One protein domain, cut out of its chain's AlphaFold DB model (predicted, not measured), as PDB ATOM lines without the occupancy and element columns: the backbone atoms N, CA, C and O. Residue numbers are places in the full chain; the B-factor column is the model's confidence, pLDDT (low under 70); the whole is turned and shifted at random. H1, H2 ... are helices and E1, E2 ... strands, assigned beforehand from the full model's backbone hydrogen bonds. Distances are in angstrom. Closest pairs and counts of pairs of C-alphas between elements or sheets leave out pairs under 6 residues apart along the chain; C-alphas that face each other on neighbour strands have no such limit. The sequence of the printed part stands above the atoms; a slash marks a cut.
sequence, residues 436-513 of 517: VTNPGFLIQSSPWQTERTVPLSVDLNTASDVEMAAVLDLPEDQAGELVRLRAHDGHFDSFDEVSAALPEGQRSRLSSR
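What this domain is: This is residues 436 to 513 of the 517 residues of an uncharacterized protein of Pleomorphomonas diazotrophica (UniProt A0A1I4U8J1). H1 lies between an antiparallel strand hairpin, E1 and E2, and H2, while H4, folded back on H3 as a helical hairpin, packs on H1. The 78 printed residues, with two named strands and four named helices in the order E1 E2 H1 H2 H3 H4, are mixed in class and compact, radius of gyration of the C-alphas 12.9 A, spanning 38 by 24 by 21 A.

Where its parts are: E1, residues 436 to 443, begins at C-alpha (-24.319, -35.915, -44.565) and bends by 96 degrees at residue 440. E2 is residues 454 to 459, 16.0 A long; H1 465 to 472; H2 476 to 489, 19.9 A; H3 495 to 501; H4 504 to 513, ending at C-alpha (-22.039, -39.681, -47.962).

How they stand to each other: In the E1 and E2 hairpin, N 438 and O 456 are 2.9 A apart, within hydrogen-bond range. The closest C-alphas of E1 and H1, Asn 438 and Val 471, are 5.0 A apart. H1 touches H2, closest C-alphas Asp 465 and Gly 480 at 4.8 A, and H4, Leu 472 and Leu 510 at 6.4 A. H3 touches H4 at a shallow tilt of 23 degrees, opposite ways, closest C-alphas Ser 499 and Arg 507 at 5.3 A. Every O i to N i+4 pair is within hydrogen-bond range in H1, H2 and H3, and 4 of 6 in H4.

The domain as a whole: The farthest C-alphas, Thr 450 and Asp 489, are 39.2 A apart. The printed part has no cut and no long link, and no printed residue is under 70 in pLDDT.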
ATOM      1  N   VAL A 436     -24.345 -34.879 -43.526       94.44
ATOM      2  CA  VAL A 436     -24.319 -35.915 -44.565       94.44
ATOM      3  C   VAL A 436     -25.303 -35.587 -45.680       94.44
ATOM      4  O   VAL A 436     -26.377 -35.043 -45.424       94.44
ATOM      5  N   THR A 437     -24.964 -35.977 -46.910       94.69
ATOM      6  CA  THR A 437     -25.820 -35.775 -48.085       94.69
ATOM      7  C   THR A 437     -26.068 -37.087 -48.816       94.69
ATOM      8  O   THR A 437     -25.136 -37.825 -49.147       94.69
ATOM      9  N   ASN A 438     -27.331 -37.368 -49.145       93.94
ATOM     10  CA  ASN A 438     -27.702 -38.476 -50.019       93.94
ATOM     11  C   ASN A 438     -28.140 -37.968 -51.407       93.94
ATOM     12  O   ASN A 438     -29.315 -37.657 -51.594       93.94
ATOM     13  N   PRO A 439     -27.252 -37.978 -52.425       91.81
ATOM     14  CA  PRO A 439     -27.608 -37.619 -53.806       91.81
ATOM     15  C   PRO A 439     -28.683 -38.506 -54.454       91.81
ATOM     16  O   PRO A 439     -29.236 -38.133 -55.482       91.81
ATOM     17  N   GLY A 440     -28.963 -39.686 -53.896       93.19
ATOM     18  CA  GLY A 440     -29.983 -40.609 -54.395       93.19
ATOM     19  C   GLY A 440     -31.371 -40.413 -53.780       93.19
ATOM     20  O   GLY A 440     -32.333 -40.966 -54.307       93.19
ATOM     21  N   PHE A 441     -31.494 -39.644 -52.692       95.00
ATOM     22  CA  PHE A 441     -32.781 -39.305 -52.086       95.00
ATOM     23  C   PHE A 441     -33.098 -37.842 -52.391       95.00
ATOM     24  O   PHE A 441     -32.611 -36.933 -51.720       95.00
ATOM     25  N   LEU A 442     -33.875 -37.625 -53.455       95.81
ATOM     26  CA  LEU A 442     -34.254 -36.290 -53.902       95.81
ATOM     27  C   LEU A 442     -35.548 -35.838 -53.225       95.81
ATOM     28  O   LEU A 442     -36.519 -36.595 -53.149       95.81
ATOM     29  N   ILE A 443     -35.564 -34.580 -52.801       95.06
ATOM     30  CA  ILE A 443     -36.696 -33.887 -52.192       95.06
ATOM     31  C   ILE A 443     -37.124 -32.689 -53.041       95.06
ATOM     32  O   ILE A 443     -36.389 -32.216 -53.913       95.06
ATOM     33  N   GLN A 444     -38.354 -32.237 -52.816       92.06
ATOM     34  CA  GLN A 444     -38.831 -30.961 -53.344       92.06
ATOM     35  C   GLN A 444     -38.111 -29.813 -52.624       92.06
ATOM     36  O   GLN A 444     -37.846 -29.915 -51.427       92.06
ATOM     37  N   SER A 445     -37.833 -28.708 -53.326       86.06
ATOM     38  CA  SER A 445     -37.257 -27.512 -52.679       86.06
ATOM     39  C   SER A 445     -38.288 -26.720 -51.865       86.06
ATOM     40  O   SER A 445     -37.930 -25.924 -51.005       86.06
ATOM     41  N   SER A 446     -39.579 -26.960 -52.111       84.81
ATOM     42  CA  SER A 446     -40.710 -26.431 -51.344       84.81
ATOM     43  C   SER A 446     -41.899 -27.400 -51.403       84.81
ATOM     44  O   SER A 446     -42.034 -28.139 -52.382       84.81
ATOM     45  N   PRO A 447     -42.796 -27.409 -50.399       79.56
ATOM     46  CA  PRO A 447     -43.851 -28.423 -50.302       79.56
ATOM     47  C   PRO A 447     -44.913 -28.347 -51.416       79.56
ATOM     48  O   PRO A 447     -45.663 -29.301 -51.608       79.56
ATOM     49  N   TRP A 448     -44.985 -27.243 -52.167       81.44
ATOM     50  CA  TRP A 448     -45.915 -27.058 -53.291       81.44
ATOM     51  C   TRP A 448     -45.324 -27.401 -54.664       81.44
ATOM     52  O   TRP A 448     -46.066 -27.473 -55.645       81.44
ATOM     53  N   GLN A 449     -44.014 -27.623 -54.772       85.19
ATOM     54  CA  GLN A 449     -43.418 -28.090 -56.025       85.19
ATOM     55  C   GLN A 449     -43.732 -29.563 -56.258       85.19
ATOM     56  O   GLN A 449     -43.832 -30.336 -55.319       85.19
ATOM     57  N   THR A 450     -43.859 -29.993 -57.510       85.25
ATOM     58  CA  THR A 450     -44.133 -31.402 -57.843       85.25
ATOM     59  C   THR A 450     -42.864 -32.222 -58.059       85.25
ATOM     60  O   THR A 450     -42.856 -33.425 -57.797       85.25
ATOM     61  N   GLU A 451     -41.790 -31.590 -58.528       92.12
ATOM     62  CA  GLU A 451     -40.540 -32.264 -58.871       92.12
ATOM     63  C   GLU A 451     -39.592 -32.366 -57.671       92.12
ATOM     64  O   GLU A 451     -39.437 -31.432 -56.885       92.12
ATOM     65  N   ARG A 452     -38.932 -33.522 -57.549       94.50
ATOM     66  CA  ARG A 452     -37.908 -33.796 -56.536       94.50
ATOM     67  C   ARG A 452     -36.540 -33.634 -57.182       94.50
ATOM     68  O   ARG A 452     -36.119 -34.504 -57.943       94.50
ATOM     69  N   THR A 453     -35.873 -32.521 -56.916       94.06
ATOM     70  CA  THR A 453     -34.636 -32.135 -57.615       94.06
ATOM     71  C   THR A 453     -33.463 -31.893 -56.675       94.06
ATOM     72  O   THR A 453     -32.322 -31.850 -57.133       94.06
ATOM     73  N   VAL A 454     -33.711 -31.779 -55.370       94.06
ATOM     74  CA  VAL A 454     -32.695 -31.395 -54.391       94.06
ATOM     75  C   VAL A 454     -32.251 -32.621 -53.587       94.06
ATOM     76  O   VAL A 454     -33.101 -33.292 -53.011       94.06
ATOM     77  N   PRO A 455     -30.949 -32.950 -53.516       95.19
ATOM     78  CA  PRO A 455     -30.444 -33.979 -52.606       95.19
ATOM     79  C   PRO A 455     -30.759 -33.679 -51.139       95.19
ATOM     80  O   PRO A 455     -30.562 -32.550 -50.691       95.19
ATOM     81  N   LEU A 456     -31.179 -34.682 -50.366       95.25
ATOM     82  CA  LEU A 456     -31.363 -34.530 -48.920       95.25
ATOM     83  C   LEU A 456     -30.010 -34.404 -48.197       95.25
ATOM     84  O   LEU A 456     -29.177 -35.311 -48.280       95.25
ATOM     85  N   SER A 457     -29.841 -33.313 -47.448       95.38
ATOM     86  CA  SER A 457     -28.699 -33.013 -46.582       95.38
ATOM     87  C   SER A 457     -29.178 -32.751 -45.157       95.38
ATOM     88  O   SER A 457     -30.010 -31.866 -44.941       95.38
ATOM     89  N   VAL A 458     -28.654 -33.506 -44.189       95.50
ATOM     90  CA  VAL A 458     -29.049 -33.426 -42.770       95.50
ATOM     91  C   VAL A 458     -27.840 -33.539 -41.845       95.50
ATOM     92  O   VAL A 458     -26.857 -34.201 -42.178       95.50
ATOM     93  N   ASP A 459     -27.928 -32.917 -40.671       96.12
ATOM     94  CA  ASP A 459     -27.029 -33.180 -39.547       96.12
ATOM     95  C   ASP A 459     -27.516 -34.437 -38.811       96.12
ATOM     96  O   ASP A 459     -28.660 -34.515 -38.362       96.12
ATOM     97  N   LEU A 460     -26.645 -35.435 -38.657       96.44
ATOM     98  CA  LEU A 460     -26.969 -36.670 -37.938       96.44
ATOM     99  C   LEU A 460     -27.361 -36.416 -36.474       96.44
ATOM    100  O   LEU A 460     -28.112 -37.196 -35.889       96.44
ATOM    101  N   ASN A 461     -26.924 -35.320 -35.854       96.94
ATOM    102  CA  ASN A 461     -27.349 -34.984 -34.498       96.94
ATOM    103  C   ASN A 461     -28.732 -34.309 -34.431       96.94
ATOM    104  O   ASN A 461     -29.344 -34.313 -33.359       96.94
ATOM    105  N   THR A 462     -29.283 -33.828 -35.549       96.19
ATOM    106  CA  THR A 462     -30.653 -33.280 -35.623       96.19
ATOM    107  C   THR A 462     -31.653 -34.226 -36.290       96.19
ATOM    108  O   THR A 462     -32.847 -34.153 -35.991       96.19
ATOM    109  N   ALA A 463     -31.176 -35.150 -37.129       95.81
ATOM    110  CA  ALA A 463     -32.005 -36.027 -37.947       95.81
ATOM    111  C   ALA A 463     -32.988 -36.880 -37.124       95.81
ATOM    112  O   ALA A 463     -32.634 -37.475 -36.098       95.81
ATOM    113  N   SER A 464     -34.229 -36.952 -37.587       94.25
ATOM    114  CA  SER A 464     -35.236 -37.938 -37.202       94.25
ATOM    115  C   SER A 464     -34.861 -39.338 -37.694       94.25
ATOM    116  O   SER A 464     -33.931 -39.523 -38.478       94.25
ATOM    117  N   ASP A 465     -35.598 -40.345 -37.246       94.06
ATOM    118  CA  ASP A 465     -35.442 -41.727 -37.702       94.06
ATOM    119  C   ASP A 465     -35.704 -41.870 -39.208       94.06
ATOM    120  O   ASP A 465     -34.965 -42.561 -39.907       94.06
ATOM    121  N   VAL A 466     -36.700 -41.161 -39.738       94.75
ATOM    122  CA  VAL A 466     -37.002 -41.137 -41.172       94.75
ATOM    123  C   VAL A 466     -35.862 -40.510 -41.977       94.75
ATOM    124  O   VAL A 466     -35.471 -41.044 -43.015       94.75
ATOM    125  N   GLU A 467     -35.287 -39.410 -41.494       95.19
ATOM    126  CA  GLU A 467     -34.149 -38.755 -42.147       95.19
ATOM    127  C   GLU A 467     -32.879 -39.605 -42.071       95.19
ATOM    128  O   GLU A 467     -32.165 -39.724 -43.065       95.19
ATOM    129  N   MET A 468     -32.631 -40.255 -40.931       94.75
ATOM    130  CA  MET A 468     -31.546 -41.226 -40.768       94.75
ATOM    131  C   MET A 468     -31.682 -42.377 -41.767       94.75
ATOM    132  O   MET A 468     -30.717 -42.718 -42.454       94.75
ATOM    133  N   ALA A 469     -32.886 -42.943 -41.897       94.62
ATOM    134  CA  ALA A 469     -33.175 -43.988 -42.873       94.62
ATOM    135  C   ALA A 469     -32.932 -43.500 -44.306       94.62
ATOM    136  O   ALA A 469     -32.272 -44.189 -45.087       94.62
ATOM    137  N   ALA A 470     -33.405 -42.295 -44.635       94.50
ATOM    138  CA  ALA A 470     -33.261 -41.703 -45.958       94.50
ATOM    139  C   ALA A 470     -31.804 -41.404 -46.315       94.50
ATOM    140  O   ALA A 470     -31.370 -41.738 -47.416       94.50
ATOM    141  N   VAL A 471     -31.022 -40.800 -45.419       93.38
ATOM    142  CA  VAL A 471     -29.673 -40.330 -45.759       93.38
ATOM    143  C   VAL A 471     -28.618 -41.442 -45.703       93.38
ATOM    144  O   VAL A 471     -27.690 -41.458 -46.518       93.38
ATOM    145  N   LEU A 472     -28.790 -42.416 -44.802       91.88
ATOM    146  CA  LEU A 472     -27.865 -43.538 -44.616       91.88
ATOM    147  C   LEU A 472     -28.304 -44.829 -45.331       91.88
ATOM    148  O   LEU A 472     -27.557 -45.805 -45.315       91.88
ATOM    149  N   ASP A 473     -29.466 -44.832 -45.995       89.94
ATOM    150  CA  ASP A 473     -30.056 -46.014 -46.649       89.94
ATOM    151  C   ASP A 473     -30.195 -47.198 -45.670       89.94
ATOM    152  O   ASP A 473     -29.725 -48.320 -45.913       89.94
ATOM    153  N   LEU A 474     -30.795 -46.900 -44.511       90.75
ATOM    154  CA  LEU A 474     -30.993 -47.844 -43.413       90.75
ATOM    155  C   LEU A 474     -32.433 -48.360 -43.359       90.75
ATOM    156  O   LEU A 474     -33.379 -47.605 -43.596       90.75
ATOM    157  N   PRO A 475     -32.619 -49.627 -42.952       90.56
ATOM    158  CA  PRO A 475     -33.886 -50.095 -42.414       90.56
ATOM    159  C   PRO A 475     -34.375 -49.214 -41.250       90.56
ATOM    160  O   PRO A 475     -33.583 -48.708 -40.454       90.56
ATOM    161  N   GLU A 476     -35.693 -49.060 -41.139       88.94
ATOM    162  CA  GLU A 476     -36.347 -48.172 -40.166       88.94
ATOM    163  C   GLU A 476     -36.025 -48.527 -38.707       88.94
ATOM    164  O   GLU A 476     -35.799 -47.642 -37.884       88.94
ATOM    165  N   ASP A 477     -35.928 -49.816 -38.384       90.81
ATOM    166  CA  ASP A 477     -35.565 -50.297 -37.049       90.81
ATOM    167  C   ASP A 477     -34.146 -49.876 -36.645       90.81
ATOM    168  O   ASP A 477     -33.926 -49.482 -35.496       90.81
ATOM    169  N   GLN A 478     -33.207 -49.897 -37.594       92.50
ATOM    170  CA  GLN A 478     -31.821 -49.467 -37.388       92.50
ATOM    171  C   GLN A 478     -31.707 -47.946 -37.276       92.50
ATOM    172  O   GLN A 478     -31.011 -47.446 -36.396       92.50
ATOM    173  N   ALA A 479     -32.415 -47.207 -38.129       94.50
ATOM    174  CA  ALA A 479     -32.455 -45.750 -38.053       94.50
ATOM    175  C   ALA A 479     -33.054 -45.272 -36.719       94.50
ATOM    176  O   ALA A 479     -32.491 -44.402 -36.052       94.50
ATOM    177  N   GLY A 480     -34.140 -45.911 -36.274       93.94
ATOM    178  CA  GLY A 480     -34.733 -45.663 -34.964       93.94
ATOM    179  C   GLY A 480     -33.805 -46.030 -33.800       93.94
ATOM    180  O   GLY A 480     -33.848 -45.372 -32.763       93.94
ATOM    181  N   GLU A 481     -32.948 -47.044 -33.951       94.19
ATOM    182  CA  GLU A 481     -31.956 -47.390 -32.926       94.19
ATOM    183  C   GLU A 481     -30.879 -46.316 -32.775       94.19
ATOM    184  O   GLU A 481     -30.561 -45.948 -31.649       94.19
ATOM    185  N   LEU A 482     -30.388 -45.736 -33.875       95.12
ATOM    186  CA  LEU A 482     -29.452 -44.607 -33.806       95.12
ATOM    187  C   LEU A 482     -30.067 -43.401 -33.089       95.12
ATOM    188  O   LEU A 482     -29.411 -42.771 -32.260       95.12
ATOM    189  N   VAL A 483     -31.337 -43.094 -33.367       94.81
ATOM    190  CA  VAL A 483     -32.048 -42.003 -32.688       94.81
ATOM    191  C   VAL A 483     -32.222 -42.292 -31.194       94.81
ATOM    192  O   VAL A 483     -32.030 -41.387 -30.382       94.81
ATOM    193  N   ARG A 484     -32.537 -43.539 -30.812       94.12
ATOM    194  CA  ARG A 484     -32.631 -43.953 -29.399       94.12
ATOM    195  C   ARG A 484     -31.286 -43.886 -28.686       94.12
ATOM    196  O   ARG A 484     -31.238 -43.390 -27.564       94.12
ATOM    197  N   LEU A 485     -30.216 -44.342 -29.335       94.19
ATOM    198  CA  LEU A 485     -28.855 -44.266 -28.810       94.19
ATOM    199  C   LEU A 485     -28.482 -42.808 -28.528       94.19
ATOM    200  O   LEU A 485     -28.114 -42.477 -27.404       94.19
ATOM    201  N   ARG A 486     -28.725 -41.915 -29.498       94.00
ATOM    202  CA  ARG A 486     -28.512 -40.471 -29.344       94.00
ATOM    203  C   ARG A 486     -29.356 -39.860 -28.215       94.00
ATOM    204  O   ARG A 486     -28.907 -38.981 -27.489       94.00
ATOM    205  N   ALA A 487     -30.599 -40.304 -28.052       90.44
ATOM    206  CA  ALA A 487     -31.462 -39.814 -26.977       90.44
ATOM    207  C   ALA A 487     -30.991 -40.270 -25.581       90.44
ATOM    208  O   ALA A 487     -31.168 -39.538 -24.610       90.44
ATOM    209  N   HIS A 488     -30.404 -41.465 -25.476       90.69
ATOM    210  CA  HIS A 488     -29.928 -42.032 -24.216       90.69
ATOM    211  C   HIS A 488     -28.531 -41.517 -23.834       90.69
ATOM    212  O   HIS A 488     -28.343 -40.988 -22.735       90.69
ATOM    213  N   ASP A 489     -27.562 -41.643 -24.741       90.75
ATOM    214  CA  ASP A 489     -26.152 -41.352 -24.468       90.75
ATOM    215  C   ASP A 489     -25.836 -39.860 -24.647       90.75
ATOM    216  O   ASP A 489     -25.108 -39.264 -23.851       90.75
ATOM    217  N   GLY A 490     -26.505 -39.189 -25.581       91.38
ATOM    218  CA  GLY A 490     -26.226 -37.808 -25.966       91.38
ATOM    219  C   GLY A 490     -25.937 -37.698 -27.455       91.38
ATOM    220  O   GLY A 490     -26.208 -38.611 -28.226       91.38
ATOM    221  N   HIS A 491     -25.400 -36.562 -27.884       94.94
ATOM    222  CA  HIS A 491     -24.995 -36.409 -29.277       94.94
ATOM    223  C   HIS A 491     -23.840 -37.336 -29.644       94.94
ATOM    224  O   HIS A 491     -23.018 -37.676 -28.800       94.94
ATOM    225  N   PHE A 492     -23.737 -37.648 -30.932       96.69
ATOM    226  CA  PHE A 492     -22.529 -38.229 -31.493       96.69
ATOM    227  C   PHE A 492     -21.438 -37.155 -31.594       96.69
ATOM    228  O   PHE A 492     -21.695 -36.048 -32.077       96.69
ATOM    229  N   ASP A 493     -20.220 -37.486 -31.182       95.50
ATOM    230  CA  ASP A 493     -19.051 -36.602 -31.238       95.50
ATOM    231  C   ASP A 493     -18.335 -36.653 -32.591       95.50
ATOM    232  O   ASP A 493     -17.562 -35.760 -32.940       95.50
ATOM    233  N   SER A 494     -18.547 -37.717 -33.366       95.38
ATOM    234  CA  SER A 494     -17.847 -37.926 -34.633       95.38
ATOM    235  C   SER A 494     -18.578 -38.892 -35.561       95.38
ATOM    236  O   SER A 494     -19.405 -39.700 -35.135       95.38
ATOM    237  N   PHE A 495     -18.201 -38.883 -36.842       94.62
ATOM    238  CA  PHE A 495     -18.647 -39.903 -37.794       94.62
ATOM    239  C   PHE A 495     -18.165 -41.316 -37.436       94.62
ATOM    240  O   PHE A 495     -18.840 -42.285 -37.778       94.62
ATOM    241  N   ASP A 496     -17.034 -41.452 -36.736       93.00
ATOM    242  CA  ASP A 496     -16.519 -42.756 -36.297       93.00
ATOM    243  C   ASP A 496     -17.439 -43.403 -35.259       93.00
ATOM    244  O   ASP A 496     -17.676 -44.610 -35.307       93.00
ATOM    245  N   GLU A 497     -18.012 -42.600 -34.362       94.19
ATOM    246  CA  GLU A 497     -18.986 -43.067 -33.378       94.19
ATOM    247  C   GLU A 497     -20.276 -43.553 -34.050       94.19
ATOM    248  O   GLU A 497     -20.742 -44.661 -33.775       94.19
ATOM    249  N   VAL A 498     -20.788 -42.786 -35.020       93.12
ATOM    250  CA  VAL A 498     -21.931 -43.214 -35.840       93.12
ATOM    251  C   VAL A 498     -21.595 -44.513 -36.578       93.12
ATOM    252  O   VAL A 498     -22.362 -45.471 -36.542       93.12
ATOM    253  N   SER A 499     -20.424 -44.585 -37.216       91.62
ATOM    254  CA  SER A 499     -19.957 -45.771 -37.945       91.62
ATOM    255  C   SER A 499     -19.864 -47.010 -37.046       91.62
ATOM    256  O   SER A 499     -20.238 -48.112 -37.456       91.62
ATOM    257  N   ALA A 500     -19.417 -46.851 -35.798       91.00
ATOM    258  CA  ALA A 500     -19.336 -47.940 -34.832       91.00
ATOM    259  C   ALA A 500     -20.717 -48.517 -34.481       91.00
ATOM    260  O   ALA A 500     -20.838 -49.738 -34.332       91.00
ATOM    261  N   ALA A 501     -21.748 -47.666 -34.427       89.12
ATOM    262  CA  ALA A 501     -23.138 -48.057 -34.196       89.12
ATOM    263  C   ALA A 501     -23.816 -48.690 -35.431       89.12
ATOM    264  O   ALA A 501     -24.852 -49.344 -35.304       89.12
ATOM    265  N   LEU A 502     -23.226 -48.548 -36.626       88.06
ATOM    266  CA  LEU A 502     -23.757 -49.114 -37.868       88.06
ATOM    267  C   LEU A 502     -23.323 -50.574 -38.107       88.06
ATOM    268  O   LEU A 502     -22.183 -50.957 -37.798       88.06
ATOM    269  N   PRO A 503     -24.173 -51.389 -38.770       81.88
ATOM    270  CA  PRO A 503     -23.768 -52.682 -39.316       81.88
ATOM    271  C   PRO A 503     -22.626 -52.541 -40.333       81.88
ATOM    272  O   PRO A 503     -22.575 -51.572 -41.088       81.88
ATOM    273  N   GLU A 504     -21.749 -53.545 -40.421       77.75
ATOM    274  CA  GLU A 504     -20.523 -53.504 -41.242       77.75
ATOM    275  C   GLU A 504     -20.770 -53.100 -42.710       77.75
ATOM    276  O   GLU A 504     -20.039 -52.277 -43.256       77.75
ATOM    277  N   GLY A 505     -21.852 -53.595 -43.327       72.50
ATOM    278  CA  GLY A 505     -22.219 -53.262 -44.709       72.50
ATOM    279  C   GLY A 505     -22.676 -51.813 -44.941       72.50
ATOM    280  O   GLY A 505     -22.696 -51.371 -46.086       72.50
ATOM    281  N   GLN A 506     -23.025 -51.077 -43.881       79.12
ATOM    282  CA  GLN A 506     -23.493 -49.685 -43.944       79.12
ATOM    283  C   GLN A 506     -22.391 -48.672 -43.600       79.12
ATOM    284  O   GLN A 506     -22.475 -47.507 -43.988       79.12
ATOM    285  N   ARG A 507     -21.305 -49.114 -42.953       84.06
ATOM    286  CA  ARG A 507     -20.153 -48.258 -42.605       84.06
ATOM    287  C   ARG A 507     -19.487 -47.645 -43.833       84.06
ATOM    288  O   ARG A 507     -19.189 -46.456 -43.852       84.06
ATOM    289  N   SER A 508     -19.304 -48.442 -44.886       75.88
ATOM    290  CA  SER A 508     -18.720 -47.977 -46.152       75.88
ATOM    291  C   SER A 508     -19.604 -46.958 -46.874       75.88
ATOM    292  O   SER A 508     -19.092 -46.111 -47.605       75.88
ATOM    293  N   ARG A 509     -20.926 -47.004 -46.651       75.06
ATOM    294  CA  ARG A 509     -21.862 -46.034 -47.221       75.06
ATOM    295  C   ARG A 509     -21.756 -44.688 -46.529       75.06
ATOM    296  O   ARG A 509     -21.686 -43.692 -47.239       75.06
ATOM    297  N   LEU A 510     -21.660 -44.650 -45.200       81.75
ATOM    298  CA  LEU A 510     -21.455 -43.402 -44.457       81.75
ATOM    299  C   LEU A 510     -20.245 -42.623 -45.000       81.75
ATOM    300  O   LEU A 510     -20.381 -41.449 -45.322       81.75
ATOM    301  N   SER A 511     -19.106 -43.289 -45.229       78.50
ATOM    302  CA  SER A 511     -17.912 -42.650 -45.807       78.50
ATOM    303  C   SER A 511     -18.145 -42.058 -47.204       78.50
ATOM    304  O   SER A 511     -17.546 -41.045 -47.541       78.50
ATOM    305  N   SER A 512     -19.024 -42.657 -48.015       78.12
ATOM    306  CA  SER A 512     -19.384 -42.149 -49.352       78.12
ATOM    307  C   SER A 512     -20.397 -40.993 -49.346       78.12
ATOM    308  O   SER A 512     -20.677 -40.424 -50.398       78.12
ATOM    309  N   ARG A 513     -20.980 -40.687 -48.178       79.19
ATOM    310  CA  ARG A 513     -22.039 -39.681 -47.962       79.19
ATOM    311  C   ARG A 513     -21.545 -38.433 -47.235       79.19
ATOM    312  O   ARG A 513     -22.311 -37.479 -47.092       79.19
TER     313      ARG A 513